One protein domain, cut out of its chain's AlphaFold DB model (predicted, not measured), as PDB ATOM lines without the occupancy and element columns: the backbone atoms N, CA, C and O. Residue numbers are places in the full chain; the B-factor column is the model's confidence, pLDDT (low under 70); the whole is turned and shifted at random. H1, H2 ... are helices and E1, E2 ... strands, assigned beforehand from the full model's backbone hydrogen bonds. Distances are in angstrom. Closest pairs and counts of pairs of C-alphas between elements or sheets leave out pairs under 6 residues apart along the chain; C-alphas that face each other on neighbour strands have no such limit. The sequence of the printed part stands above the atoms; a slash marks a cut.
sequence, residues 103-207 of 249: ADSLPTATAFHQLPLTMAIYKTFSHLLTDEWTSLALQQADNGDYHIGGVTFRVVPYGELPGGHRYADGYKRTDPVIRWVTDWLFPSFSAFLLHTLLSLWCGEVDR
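This is residues 103 to 207 of the 249 residues of an uncharacterized protein of Vitrella brassicaformis (strain CCMP3155) (UniProt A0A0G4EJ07). A small, strongly twisted sheet of five short strands, E1 to E5, has the longest helix, H3, packed over one face, while H2 grazes the sheet at its E1 edge and the short H1 lies beyond H2. The long link of residues 156 to 177 makes a wide loop past one end of E3, and the tail of residues 202 to 207 sticks out after H3. The printed part has 105 residues with three named helices and five named strands, in the order H1 H2 E1 E2 E3 E4 E5 H3; the sheet runs E1 E2 E3 E4 E5, antiparallel throughout. The class is mixed, with under half of the residues in named elements. The whole is compact, with a radius of gyration of the C-alphas of 14.5 A and spans of 42 by 42 by 24 A.

E3, residues 151 to 155, is the longest strand at 13.4 A. E2 is residues 146 to 148, 7.1 A, and E1 is residues 138 to 140, 7.0 A. E4 is residues 178 to 180, 6.2 A, and E5 is residues 184 to 186, 6.7 A. H3, residues 189 to 201, spans 18.0 A and ends at C-alpha 201 (165.687, 152.301, 121.497). H2, residues 117 to 126, spans 13.9 A. H1, residues 111 to 114, spans 5.1 A and begins at C-alpha 111 (161.190, 136.925, 96.608).

The strands form a meander, each the antiparallel neighbour of the one before, and each successive pair is a hairpin. E3 pairs with E2 over residues 151 to 153, where N 146 and O 153 are 2.8 A apart, and with E4 over residues 153 to 155, where N 154 and O 179 are 2.9 A apart. At the edges, N 139 of E1 and O 147 of E2 are 2.9 A apart, and N 180 of E4 and O 184 of E5 are 2.8 A apart. These four pairs are within hydrogen-bond range. H3 is on one face of the sheet, in two layers, helix over sheet; its closest C-alphas to E4 are Phe 189 and Ile 178, 5.7 A. H2 only grazes the sheet with residues 119 to 126; the closest C-alphas to E1 are Lys 123 and Leu 138, 5.4 A. H2 and H3 only just touch, only at their ends, with 3 pairs of C-alphas within 8 A, the closest Thr 118 and Phe 189 at 7.1 A; H3 does so with residues 189 to 190 alone. Their tilt is shallow, 28 degrees, the same way. H1 is close to H2 but not clearly touching, with the C-alphas of Phe 112 and Ala 120, the closest, 6.5 A apart; H1 is not on the sheet. Every O i to N i+4 pair is within hydrogen-bond range in H3, 5 of 6 in H2, and H1 is too short for one.

The C-alphas farthest apart, of Thr 110 and Asp 206, are 43.8 A apart. The printed part has no cut. The links H2 to E1 and E3 to E4 are long, with 11 and 22 residues. The mean pLDDT of the printed part is 77.0; residues 103 to 114, 131 to 134 and 200 to 207 are under 70.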
ATOM      1  N   ALA A 103     153.322 148.376  93.003       43.94
ATOM      2  CA  ALA A 103     153.476 146.931  92.839       43.94
ATOM      3  C   ALA A 103     154.955 146.510  92.666       43.94
ATOM      4  O   ALA A 103     155.290 145.351  92.896       43.94
ATOM      5  N   ASP A 104     155.831 147.463  92.329       40.91
ATOM      6  CA  ASP A 104     157.282 147.302  92.210       40.91
ATOM      7  C   ASP A 104     158.039 147.271  93.555       40.91
ATOM      8  O   ASP A 104     159.170 146.792  93.596       40.91
ATOM      9  N   SER A 105     157.460 147.785  94.654       41.56
ATOM     10  CA  SER A 105     158.058 147.725  96.004       41.56
ATOM     11  C   SER A 105     157.584 146.517  96.815       41.56
ATOM     12  O   SER A 105     158.194 146.165  97.830       41.56
ATOM     13  N   LEU A 106     156.531 145.837  96.351       44.38
ATOM     14  CA  LEU A 106     156.161 144.524  96.857       44.38
ATOM     15  C   LEU A 106     157.187 143.497  96.362       44.38
ATOM     16  O   LEU A 106     157.456 143.426  95.159       44.38
ATOM     17  N   PRO A 107     157.746 142.660  97.252       47.03
ATOM     18  CA  PRO A 107     158.540 141.526  96.816       47.03
ATOM     19  C   PRO A 107     157.707 140.710  95.822       47.03
ATOM     20  O   PRO A 107     156.571 140.334  96.115       47.03
ATOM     21  N   THR A 108     158.247 140.443  94.629       46.69
ATOM     22  CA  THR A 108     157.604 139.529  93.675       46.69
ATOM     23  C   THR A 108     157.324 138.202  94.392       46.69
ATOM     24  O   THR A 108     158.072 137.834  95.295       46.69
ATOM     25  N   ALA A 109     156.288 137.444  94.013       45.09
ATOM     26  CA  ALA A 109     155.973 136.147  94.639       45.09
ATOM     27  C   ALA A 109     157.210 135.226  94.805       45.09
ATOM     28  O   ALA A 109     157.323 134.480  95.773       45.09
ATOM     29  N   THR A 110     158.189 135.349  93.905       41.75
ATOM     30  CA  THR A 110     159.503 134.693  93.954       41.75
ATOM     31  C   THR A 110     160.448 135.168  95.059       41.75
ATOM     32  O   THR A 110     161.202 134.356  95.582       41.75
ATOM     33  N   ALA A 111     160.407 136.430  95.476       47.34
ATOM     34  CA  ALA A 111     161.190 136.925  96.608       47.34
ATOM     35  C   ALA A 111     160.710 136.328  97.947       47.34
ATOM     36  O   ALA A 111     161.527 136.072  98.829       47.34
ATOM     37  N   PHE A 112     159.418 135.985  98.066       50.12
ATOM     38  CA  PHE A 112     158.895 135.196  99.193       50.12
ATOM     39  C   PHE A 112     159.340 133.722  99.165       50.12
ATOM     40  O   PHE A 112     159.238 133.036 100.179       50.12
ATOM     41  N   HIS A 113     159.856 133.219  98.036       51.09
ATOM     42  CA  HIS A 113     160.509 131.904  97.987       51.09
ATOM     43  C   HIS A 113     161.962 131.945  98.467       51.09
ATOM     44  O   HIS A 113     162.508 130.905  98.826       51.09
ATOM     45  N   GLN A 114     162.592 133.122  98.466       64.50
ATOM     46  CA  GLN A 114     164.002 133.287  98.824       64.50
ATOM     47  C   GLN A 114     164.199 133.695 100.283       64.50
ATOM     48  O   GLN A 114     165.256 133.428 100.851       64.50
ATOM     49  N   LEU A 115     163.192 134.325 100.889       77.81
ATOM     50  CA  LEU A 115     163.273 134.868 102.234       77.81
ATOM     51  C   LEU A 115     162.059 134.427 103.069       77.81
ATOM     52  O   LEU A 115     160.937 134.452 102.558       77.81
ATOM     53  N   PRO A 116     162.248 134.063 104.351       82.06
ATOM     54  CA  PRO A 116     161.140 133.801 105.260       82.06
ATOM     55  C   PRO A 116     160.139 134.961 105.285       82.06
ATOM     56  O   PRO A 116     160.530 136.129 105.244       82.06
ATOM     57  N   LEU A 117     158.845 134.642 105.366       75.56
ATOM     58  CA  LEU A 117     157.760 135.616 105.213       75.56
ATOM     59  C   LEU A 117     157.910 136.822 106.148       75.56
ATOM     60  O   LEU A 117     157.812 137.958 105.690       75.56
ATOM     61  N   THR A 118     158.194 136.599 107.430       76.25
ATOM     62  CA  THR A 118     158.348 137.684 108.408       76.25
ATOM     63  C   THR A 118     159.521 138.602 108.067       76.25
ATOM     64  O   THR A 118     159.420 139.819 108.212       76.25
ATOM     65  N   MET A 119     160.615 138.049 107.540       85.44
ATOM     66  CA  MET A 119     161.770 138.828 107.093       85.44
ATOM     67  C   MET A 119     161.461 139.610 105.811       85.44
ATOM     68  O   MET A 119     161.866 140.762 105.689       85.44
ATOM     69  N   ALA A 120     160.713 139.020 104.873       79.69
ATOM     70  CA  ALA A 120     160.261 139.709 103.665       79.69
ATOM     71  C   ALA A 120     159.326 140.874 103.999       79.69
ATOM     72  O   ALA A 120     159.508 141.966 103.466       79.69
ATOM     73  N   ILE A 121     158.390 140.662 104.928       75.00
ATOM     74  CA  ILE A 121     157.515 141.707 105.464       75.00
ATOM     75  C   ILE A 121     158.348 142.799 106.133       75.00
ATOM     76  O   ILE A 121     158.170 143.964 105.811       75.00
ATOM     77  N   TYR A 122     159.291 142.448 107.009       79.94
ATOM     78  CA  TYR A 122     160.157 143.443 107.641       79.94
ATOM     79  C   TYR A 122     160.938 144.262 106.610       79.94
ATOM     80  O   TYR A 122     160.986 145.489 106.690       79.94
ATOM     81  N   LYS A 123     161.482 143.604 105.582       82.94
ATOM     82  CA  LYS A 123     162.251 144.253 104.516       82.94
ATOM     83  C   LYS A 123     161.479 145.392 103.841       82.94
ATOM     84  O   LYS A 123     162.097 146.412 103.537       82.94
ATOM     85  N   THR A 124     160.157 145.268 103.664       76.12
ATOM     86  CA  THR A 124     159.349 146.275 102.951       76.12
ATOM     87  C   THR A 124     159.295 147.628 103.649       76.12
ATOM     88  O   THR A 124     159.201 148.634 102.962       76.12
ATOM     89  N   PHE A 125     159.403 147.684 104.979       71.81
ATOM     90  CA  PHE A 125     159.378 148.945 105.732       71.81
ATOM     91  C   PHE A 125     160.674 149.225 106.499       71.81
ATOM     92  O   PHE A 125     160.871 150.344 106.957       71.81
ATOM     93  N   SER A 126     161.581 148.251 106.618       77.75
ATOM     94  CA  SER A 126     162.842 148.376 107.369       77.75
ATOM     95  C   SER A 126     163.706 149.569 106.945       77.75
ATOM     96  O   SER A 126     164.330 150.211 107.780       77.75
ATOM     97  N   HIS A 127     163.693 149.923 105.659       77.19
ATOM     98  CA  HIS A 127     164.434 151.064 105.120       77.19
ATOM     99  C   HIS A 127     163.884 152.429 105.570       77.19
ATOM    100  O   HIS A 127     164.604 153.423 105.506       77.19
ATOM    101  N   LEU A 128     162.627 152.479 106.024       73.06
ATOM    102  CA  LEU A 128     161.991 153.672 106.592       73.06
ATOM    103  C   LEU A 128     162.341 153.861 108.073       73.06
ATOM    104  O   LEU A 128     162.030 154.898 108.651       73.06
ATOM    105  N   LEU A 129     162.953 152.853 108.699       72.94
ATOM    106  CA  LEU A 129     163.359 152.891 110.094       72.94
ATOM    107  C   LEU A 129     164.804 153.401 110.173       72.94
ATOM    108  O   LEU A 129     165.736 152.752 109.691       72.94
ATOM    109  N   THR A 130     164.993 154.561 110.793       70.62
ATOM    110  CA  THR A 130     166.311 155.149 111.064       70.62
ATOM    111  C   THR A 130     166.467 155.369 112.558       70.62
ATOM    112  O   THR A 130     165.600 155.987 113.172       70.62
ATOM    113  N   ASP A 131     167.566 154.883 113.123       63.19
ATOM    114  CA  ASP A 131     167.969 155.160 114.502       63.19
ATOM    115  C   ASP A 131     169.226 156.024 114.472       63.19
ATOM    116  O   ASP A 131     170.206 155.579 113.882       63.19
ATOM    117  N   GLU A 132     169.133 157.238 115.025       57.78
ATOM    118  CA  GLU A 132     170.029 158.416 115.044       57.78
ATOM    119  C   GLU A 132     171.032 158.640 113.889       57.78
ATOM    120  O   GLU A 132     171.172 159.778 113.461       57.78
ATOM    121  N   TRP A 133     171.689 157.623 113.328       53.81
ATOM    122  CA  TRP A 133     172.593 157.686 112.170       53.81
ATOM    123  C   TRP A 133     172.639 156.402 111.316       53.81
ATOM    124  O   TRP A 133     173.391 156.337 110.343       53.81
ATOM    125  N   THR A 134     171.852 155.376 111.649       67.56
ATOM    126  CA  THR A 134     171.922 154.048 111.027       67.56
ATOM    127  C   THR A 134     170.554 153.625 110.502       67.56
ATOM    128  O   THR A 134     169.555 153.627 111.223       67.56
ATOM    129  N   SER A 135     170.502 153.241 109.226       79.00
ATOM    130  CA  SER A 135     169.314 152.606 108.659       79.00
ATOM    131  C   SER A 135     169.151 151.210 109.253       79.00
ATOM    132  O   SER A 135     170.100 150.427 109.282       79.00
ATOM    133  N   LEU A 136     167.937 150.875 109.680       84.19
ATOM    134  CA  LEU A 136     167.586 149.528 110.131       84.19
ATOM    135  C   LEU A 136     167.104 148.656 108.963       84.19
ATOM    136  O   LEU A 136     166.358 147.704 109.162       84.19
ATOM    137  N   ALA A 137     167.529 148.968 107.736       87.50
ATOM    138  CA  ALA A 137     167.237 148.154 106.570       87.50
ATOM    139  C   ALA A 137     167.760 146.723 106.756       87.50
ATOM    140  O   ALA A 137     168.902 146.511 107.164       87.50
ATOM    141  N   LEU A 138     166.933 145.739 106.400       88.94
ATOM    142  CA  LEU A 138     167.376 144.351 106.335       88.94
ATOM    143  C   LEU A 138     168.286 144.150 105.124       88.94
ATOM    144  O   LEU A 138     167.856 144.277 103.971       88.94
ATOM    145  N   GLN A 139     169.523 143.761 105.393       90.44
ATOM    146  CA  GLN A 139     170.552 143.536 104.393       90.44
ATOM    147  C   GLN A 139     171.108 142.112 104.524       90.44
ATOM    148  O   GLN A 139     171.104 141.523 105.603       90.44
ATOM    149  N   GLN A 140     171.551 141.539 103.407       90.69
ATOM    150  CA  GLN A 140     172.166 140.212 103.350       90.69
ATOM    151  C   GLN A 140     173.632 140.378 102.946       90.69
ATOM    152  O   GLN A 140     173.926 141.138 102.026       90.69
ATOM    153  N   ALA A 141     174.536 139.708 103.653       86.94
ATOM    154  CA  ALA A 141     175.965 139.690 103.382       86.94
ATOM    155  C   ALA A 141     176.343 138.518 102.458       86.94
ATOM    156  O   ALA A 141     175.611 137.533 102.343       86.94
ATOM    157  N   ASP A 142     177.517 138.605 101.825       86.50
ATOM    158  CA  ASP A 142     178.003 137.602 100.861       86.50
ATOM    159  C   ASP A 142     178.207 136.210 101.480       86.50
ATOM    160  O   ASP A 142     178.177 135.195 100.784       86.50
ATOM    161  N   ASN A 143     178.398 136.147 102.799       85.06
ATOM    162  CA  ASN A 143     178.533 134.903 103.554       85.06
ATOM    163  C   ASN A 143     177.179 134.242 103.895       85.06
ATOM    164  O   ASN A 143     177.166 133.186 104.523       85.06
ATOM    165  N   GLY A 144     176.056 134.844 103.486       85.19
ATOM    166  CA  GLY A 144     174.704 134.362 103.769       85.19
ATOM    167  C   GLY A 144     174.111 134.858 105.091       85.19
ATOM    168  O   GLY A 144     172.928 134.607 105.332       85.19
ATOM    169  N   ASP A 145     174.880 135.584 105.907       90.94
ATOM    170  CA  ASP A 145     174.372 136.229 107.117       90.94
ATOM    171  C   ASP A 145     173.524 137.457 106.767       90.94
ATOM    172  O   ASP A 145     173.609 138.040 105.684       90.94
ATOM    173  N   TYR A 146     172.703 137.876 107.719       92.81
ATOM    174  CA  TYR A 146     171.856 139.050 107.617       92.81
ATOM    175  C   TYR A 146     172.289 140.106 108.624       92.81
ATOM    176  O   TYR A 146     172.825 139.795 109.688       92.81
ATOM    177  N   HIS A 147     172.028 141.365 108.296       91.00
ATOM    178  CA  HIS A 147     172.231 142.472 109.212       91.00
ATOM    179  C   HIS A 147     171.058 143.448 109.206       91.00
ATOM    180  O   HIS A 147     170.385 143.644 108.193       91.00
ATOM    181  N   ILE A 148     170.810 144.018 110.384       88.50
ATOM    182  CA  ILE A 148     169.865 145.106 110.637       88.50
ATOM    183  C   ILE A 148     170.636 146.152 111.438       88.50
ATOM    184  O   ILE A 148     171.038 145.900 112.578       88.50
ATOM    185  N   GLY A 149     170.895 147.308 110.826       85.81
ATOM    186  CA  GLY A 149     171.817 148.293 111.386       85.81
ATOM    187  C   GLY A 149     173.192 147.676 111.667       85.81
ATOM    188  O   GLY A 149     173.809 147.093 110.779       85.81
ATOM    189  N   GLY A 150     173.663 147.770 112.914       84.62
ATOM    190  CA  GLY A 150     174.931 147.167 113.356       84.62
ATOM    191  C   GLY A 150     174.838 145.708 113.827       84.62
ATOM    192  O   GLY A 150     175.836 145.151 114.282       84.62
ATOM    193  N   VAL A 151     173.658 145.083 113.777       88.12
ATOM    194  CA  VAL A 151     173.422 143.752 114.352       88.12
ATOM    195  C   VAL A 151     173.483 142.688 113.261       88.12
ATOM    196  O   VAL A 151     172.695 142.733 112.324       88.12
ATOM    197  N   THR A 152     174.392 141.717 113.401       92.25
ATOM    198  CA  THR A 152     174.543 140.575 112.475       92.25
ATOM    199  C   THR A 152     173.901 139.315 113.047       92.25
ATOM    200  O   THR A 152     174.083 139.011 114.226       92.25
ATOM    201  N   PHE A 153     173.179 138.559 112.226       93.81
ATOM    202  CA  PHE A 153     172.497 137.327 112.614       93.81
ATOM    203  C   PHE A 153     172.370 136.364 111.430       93.81
ATOM    204  O   PHE A 153     172.485 136.763 110.275       93.81
ATOM    205  N   ARG A 154     172.067 135.095 111.706       94.25
ATOM    206  CA  ARG A 154     171.761 134.101 110.670       94.25
ATOM    207  C   ARG A 154     170.436 133.405 110.934       94.25
ATOM    208  O   ARG A 154     170.042 133.195 112.081       94.25
ATOM    209  N   VAL A 155     169.772 133.000 109.861       93.06
ATOM    210  CA  VAL A 155     168.614 132.105 109.938       93.06
ATOM    211  C   VAL A 155     169.123 130.695 110.219       93.06
ATOM    212  O   VAL A 155     170.032 130.235 109.534       93.06
ATOM    213  N   VAL A 156     168.553 130.012 111.209       92.12
ATOM    214  CA  VAL A 156     168.887 128.619 111.527       92.12
ATOM    215  C   VAL A 156     167.851 127.711 110.874       92.12
ATOM    216  O   VAL A 156     166.696 127.716 111.301       92.12
ATOM    217  N   PRO A 157     168.213 126.925 109.846       90.88
ATOM    218  CA  PRO A 157     167.326 125.923 109.278       90.88
ATOM    219  C   PRO A 157     166.922 124.884 110.322       90.88
ATOM    220  O   PRO A 157     167.723 124.492 111.164       90.88
ATOM    221  N   TYR A 158     165.710 124.342 110.193       87.25
ATOM    222  CA  TYR A 158     165.219 123.280 111.079       87.25
ATOM    223  C   TYR A 158     166.200 122.102 111.230       87.25
ATOM    224  O   TYR A 158     166.386 121.597 112.328       87.25
ATOM    225  N   GLY A 159     166.859 121.691 110.139       88.00
ATOM    226  CA  GLY A 159     167.820 120.581 110.151       88.00
ATOM    227  C   GLY A 159     169.161 120.884 110.830       88.00
ATOM    228  O   GLY A 159     169.933 119.961 111.051       88.00
ATOM    229  N   GLU A 160     169.445 122.150 111.150       89.75
ATOM    230  CA  GLU A 160     170.627 122.555 111.924       89.75
ATOM    231  C   GLU A 160     170.348 122.627 113.433       89.75
ATOM    232  O   GLU A 160     171.278 122.826 114.216       89.75
ATOM    233  N   LEU A 161     169.089 122.478 113.858       89.06
ATOM    234  CA  LEU A 161     168.752 122.396 115.274       89.06
ATOM    235  C   LEU A 161     169.118 121.006 115.817       89.06
ATOM    236  O   LEU A 161     168.780 120.004 115.179       89.06
ATOM    237  N   PRO A 162     169.763 120.912 116.996       86.06
ATOM    238  CA  PRO A 162     169.998 119.633 117.657       86.06
ATOM    239  C   PRO A 162     168.699 118.836 117.843       86.06
ATOM    240  O   PRO A 162     167.620 119.403 118.048       86.06
ATOM    241  N   GLY A 163     168.792 117.507 117.796       86.56
ATOM    242  CA  GLY A 163     167.644 116.641 118.071       86.56
ATOM    243  C   GLY A 163     167.080 116.907 119.469       86.56
ATOM    244  O   GLY A 163     167.834 116.973 120.434       86.56
ATOM    245  N   GLY A 164     165.762 117.094 119.581       85.62
ATOM    246  CA  GLY A 164     165.110 117.430 120.855       85.62
ATOM    247  C   GLY A 164     165.289 118.886 121.301       85.62
ATOM    248  O   GLY A 164     164.903 119.241 122.415       85.62
ATOM    249  N   HIS A 165     165.852 119.755 120.453       85.06
ATOM    250  CA  HIS A 165     165.951 121.172 120.771       85.06
ATOM    251  C   HIS A 165     164.552 121.791 120.916       85.06
ATOM    252  O   HIS A 165     163.719 121.667 120.025       85.06
ATOM    253  N   ARG A 166     164.300 122.531 122.004       83.88
ATOM    254  CA  ARG A 166     162.972 123.094 122.334       83.88
ATOM    255  C   ARG A 166     162.355 123.947 121.216       83.88
ATOM    256  O   ARG A 166     161.140 123.985 121.068       83.88
ATOM    257  N   TYR A 167     163.175 124.639 120.427       87.69
ATOM    258  CA  TYR A 167     162.677 125.442 119.299       87.69
ATOM    259  C   TYR A 167     162.308 124.609 118.061       87.69
ATOM    260  O   TYR A 167     161.724 125.151 117.129       87.69
ATOM    261  N   ALA A 168     162.614 123.308 118.040       87.62
ATOM    262  CA  ALA A 168     162.199 122.409 116.969       87.62
ATOM    263  C   ALA A 168     160.679 122.169 117.002       87.62
ATOM    264  O   ALA A 168     160.036 122.229 115.955       87.62
ATOM    265  N   ASP A 169     160.091 121.983 118.187       81.81
ATOM    266  CA  ASP A 169     158.659 121.675 118.344       81.81
ATOM    267  C   ASP A 169     157.743 122.820 117.877       81.81
ATOM    268  O   ASP A 169     156.614 122.591 117.448       81.81
ATOM    269  N   GLY A 170     158.247 124.058 117.911       77.25
ATOM    270  CA  GLY A 170     157.540 125.268 117.482       77.25
ATOM    271  C   GLY A 170     158.075 125.897 116.195       77.25
ATOM    272  O   GLY A 170     157.738 127.044 115.905       77.25
ATOM    273  N   TYR A 171     158.932 125.201 115.442       85.19
ATOM    274  CA  TYR A 171     159.634 125.808 114.313       85.19
ATOM    275  C   TYR A 171     158.675 126.219 113.189       85.19
ATOM    276  O   TYR A 171     158.027 125.383 112.552       85.19
ATOM    277  N   LYS A 172     158.654 127.515 112.859       82.62
ATOM    278  CA  LYS A 172     157.876 128.063 111.743       82.62
ATOM    279  C   LYS A 172     158.815 128.497 110.627       82.62
ATOM    280  O   LYS A 172     159.627 129.394 110.798       82.62
ATOM    281  N   ARG A 173     158.674 127.920 109.428       79.06
ATOM    282  CA  ARG A 173     159.457 128.366 108.251       79.06
ATOM    283  C   ARG A 173     159.193 129.825 107.873       79.06
ATOM    284  O   ARG A 173     160.048 130.455 107.264       79.06
ATOM    285  N   THR A 174     158.010 130.337 108.199       81.00
ATOM    286  CA  THR A 174     157.609 131.725 107.953       81.00
ATOM    287  C   THR A 174     158.262 132.709 108.919       81.00
ATOM    288  O   THR A 174     158.518 133.841 108.519       81.00
ATOM    289  N   ASP A 175     158.577 132.263 110.137       83.25
ATOM    290  CA  ASP A 175     159.206 133.041 111.205       83.25
ATOM    291  C   ASP A 175     160.290 132.185 111.893       83.25
ATOM    292  O   ASP A 175     160.043 131.586 112.942       83.25
ATOM    293  N   PRO A 176     161.454 132.013 111.247       90.31
ATOM    294  CA  PRO A 176     162.403 130.971 111.608       90.31
ATOM    295  C   PRO A 176     163.236 131.352 112.824       90.31
ATOM    296  O   PRO A 176     163.397 132.528 113.145       90.31
ATOM    297  N   VAL A 177     163.842 130.340 113.438       93.06
ATOM    298  CA  VAL A 177     164.827 130.517 114.508       93.06
ATOM    299  C   VAL A 177     165.988 131.369 114.002       93.06
ATOM    300  O   VAL A 177     166.536 131.124 112.923       93.06
ATOM    301  N   ILE A 178     166.376 132.354 114.806       94.62
ATOM    302  CA  ILE A 178     167.501 133.236 114.511       94.62
ATOM    303  C   ILE A 178     168.641 132.928 115.463       94.62
ATOM    304  O   ILE A 178     168.450 132.876 116.675       94.62
ATOM    305  N   ARG A 179     169.841 132.764 114.907       93.44
ATOM    306  CA  ARG A 179     171.077 132.751 115.677       93.44
ATOM    307  C   ARG A 179     171.707 134.132 115.610       93.44
ATOM    308  O   ARG A 179     172.099 134.598 114.540       93.44
ATOM    309  N   TRP A 180     171.763 134.775 116.762       89.25
ATOM    310  CA  TRP A 180     172.464 136.027 116.974       89.25
ATOM    311  C   TRP A 180     173.829 135.712 117.576       89.25
ATOM    312  O   TRP A 180     173.908 134.968 118.552       89.25
ATOM    313  N   VAL A 181     174.901 136.242 116.978       81.50
ATOM    314  CA  VAL A 181     176.292 135.869 117.308       81.50
ATOM    315  C   VAL A 181     176.483 134.336 117.375       81.50
ATOM    316  O   VAL A 181     175.679 133.585 116.824       81.50
ATOM    317  N   THR A 182     177.571 133.820 117.950       76.62
ATOM    318  CA  THR A 182     177.796 132.360 118.004       76.62
ATOM    319  C   THR A 182     176.907 131.644 119.018       76.62
ATOM    320  O   THR A 182     176.607 130.470 118.812       76.62
ATOM    321  N   ASP A 183     176.450 132.345 120.059       79.69
ATOM    322  CA  ASP A 183     175.954 131.692 121.276       79.69
ATOM    323  C   ASP A 183     174.483 132.004 121.603       79.69
ATOM    324  O   ASP A 183     174.025 131.623 122.671       79.69
ATOM    325  N   TRP A 184     173.731 132.755 120.788       87.50
ATOM    326  CA  TRP A 184     172.374 133.181 121.168       87.50
ATOM    327  C   TRP A 184     171.356 132.714 120.140       87.50
ATOM    328  O   TRP A 184     171.467 133.020 118.954       87.50
ATOM    329  N   LEU A 185     170.341 131.980 120.598       92.50
ATOM    330  CA  LEU A 185     169.225 131.541 119.766       92.50
ATOM    331  C   LEU A 185     167.937 132.230 120.202       92.50
ATOM    332  O   LEU A 185     167.561 132.205 121.376       92.50
ATOM    333  N   PHE A 186     167.234 132.780 119.220       90.56
ATOM    334  CA  PHE A 186     165.877 133.277 119.361       90.56
ATOM    335  C   PHE A 186     164.907 132.283 118.732       90.56
ATOM    336  O   PHE A 186     165.170 131.801 117.627       90.56
ATOM    337  N   PRO A 187     163.766 132.007 119.383       88.62
ATOM    338  CA  PRO A 187     162.786 131.048 118.881       88.62
ATOM    339  C   PRO A 187     162.214 131.437 117.514       88.62
ATOM    340  O   PRO A 187     161.755 130.563 116.781       88.62
ATOM    341  N   SER A 188     162.243 132.727 117.162       88.00
ATOM    342  CA  SER A 188     161.767 133.228 115.879       88.00
ATOM    343  C   SER A 188     162.417 134.563 115.484       88.00
ATOM    344  O   SER A 188     163.037 135.236 116.317       88.00
ATOM    345  N   PHE A 189     162.263 134.978 114.223       88.94
ATOM    346  CA  PHE A 189     162.750 136.271 113.742       88.94
ATOM    347  C   PHE A 189     161.974 137.432 114.363       88.94
ATOM    348  O   PHE A 189     162.578 138.446 114.699       88.94
ATOM    349  N   SER A 190     160.667 137.287 114.593       84.69
ATOM    350  CA  SER A 190     159.891 138.281 115.343       84.69
ATOM    351  C   SER A 190     160.407 138.496 116.767       84.69
ATOM    352  O   SER A 190     160.507 139.648 117.186       84.69
ATOM    353  N   ALA A 191     160.771 137.429 117.489       84.31
ATOM    354  CA  ALA A 191     161.347 137.547 118.833       84.31
ATOM    355  C   ALA A 191     162.698 138.281 118.797       84.31
ATOM    356  O   ALA A 191     162.909 139.250 119.524       84.31
ATOM    357  N   PHE A 192     163.575 137.891 117.866       89.44
ATOM    358  CA  PHE A 192     164.846 138.578 117.633       89.44
ATOM    359  C   PHE A 192     164.663 140.063 117.285       89.44
ATOM    360  O   PHE A 192     165.375 140.924 117.810       89.44
ATOM    361  N   LEU A 193     163.704 140.385 116.415       86.00
ATOM    362  CA  LEU A 193     163.431 141.754 115.994       86.00
ATOM    363  C   LEU A 193     162.922 142.602 117.163       86.00
ATOM    364  O   LEU A 193     163.394 143.722 117.349       86.00
ATOM    365  N   LEU A 194     162.001 142.068 117.970       82.75
ATOM    366  CA  LEU A 194     161.505 142.741 119.168       82.75
ATOM    367  C   LEU A 194     162.654 143.034 120.140       82.75
ATOM    368  O   LEU A 194     162.810 144.176 120.574       82.75
ATOM    369  N   HIS A 195     163.493 142.035 120.419       83.00
ATOM    370  CA  HIS A 195     164.664 142.175 121.281       83.00
ATOM    371  C   HIS A 195     165.643 143.244 120.769       83.00
ATOM    372  O   HIS A 195     166.112 144.096 121.533       83.00
ATOM    373  N   THR A 196     165.923 143.228 119.464       82.31
ATOM    374  CA  THR A 196     166.849 144.158 118.804       82.31
ATOM    375  C   THR A 196     166.327 145.591 118.858       82.31
ATOM    376  O   THR A 196     167.043 146.491 119.293       82.31
ATOM    377  N   LEU A 197     165.064 145.809 118.485       77.62
ATOM    378  CA  LEU A 197     164.447 147.137 118.484       77.62
ATOM    379  C   LEU A 197     164.325 147.716 119.898       77.62
ATOM    380  O   LEU A 197     164.639 148.884 120.111       77.62
ATOM    381  N   LEU A 198     163.933 146.900 120.885       74.44
ATOM    382  CA  LEU A 198     163.912 147.324 122.287       74.44
ATOM    383  C   LEU A 198     165.313 147.694 122.783       74.44
ATOM    384  O   LEU A 198     165.460 148.675 123.506       74.44
ATOM    385  N   SER A 199     166.343 146.942 122.393       73.88
ATOM    386  CA  SER A 199     167.722 147.204 122.814       73.88
ATOM    387  C   SER A 199     168.293 148.488 122.218       73.88
ATOM    388  O   SER A 199     168.936 149.236 122.958       73.88
ATOM    389  N   LEU A 200     168.038 148.744 120.929       69.12
ATOM    390  CA  LEU A 200     168.457 149.956 120.218       69.12
ATOM    391  C   LEU A 200     167.768 151.199 120.798       69.12
ATOM    392  O   LEU A 200     168.434 152.131 121.236       69.12
ATOM    393  N   TRP A 201     166.441 151.164 120.953       66.12
ATOM    394  CA  TRP A 201     165.687 152.301 121.497       66.12
ATOM    395  C   TRP A 201     165.872 152.527 123.002       66.12
ATOM    396  O   TRP A 201     165.559 153.600 123.515       66.12
ATOM    397  N   CYS A 202     166.401 151.551 123.740       58.25
ATOM    398  CA  CYS A 202     166.771 151.736 125.142       58.25
ATOM    399  C   CYS A 202     168.054 152.563 125.347       58.25
ATOM    400  O   CYS A 202     168.425 152.774 126.499       58.25
ATOM    401  N   GLY A 203     168.737 153.009 124.287       55.50
ATOM    402  CA  GLY A 203     169.837 153.975 124.391       55.50
ATOM    403  C   GLY A 203     169.386 155.387 124.792       55.50
ATOM    404  O   GLY A 203     170.152 156.101 125.431       55.50
ATOM    405  N   GLU A 204     168.134 155.758 124.497       47.31
ATOM    406  CA  GLU A 204     167.569 157.090 124.789       47.31
ATOM    407  C   GLU A 204     166.928 157.213 126.183       47.31
ATOM    408  O   GLU A 204     166.631 158.318 126.636       47.31
ATOM    409  N   VAL A 205     166.679 156.098 126.878       43.44
ATOM    410  CA  VAL A 205     165.948 156.097 128.154       43.44
ATOM    411  C   VAL A 205     166.772 155.393 129.219       43.44
ATOM    412  O   VAL A 205     167.091 154.210 129.091       43.44
ATOM    413  N   ASP A 206     167.085 156.135 130.280       41.91
ATOM    414  CA  ASP A 206     167.859 155.701 131.441       41.91
ATOM    415  C   ASP A 206     167.393 154.311 131.923       41.91
ATOM    416  O   ASP A 206     166.244 154.106 132.337       41.91
ATOM    417  N   ARG A 207     168.256 153.299 131.775       45.12
ATOM    418  CA  ARG A 207     167.887 151.906 132.050       45.12
ATOM    419  C   ARG A 207     167.701 151.707 133.551       45.12
ATOM    420  O   ARG A 207     168.669 151.739 134.306       45.12
TER     421      ARG A 207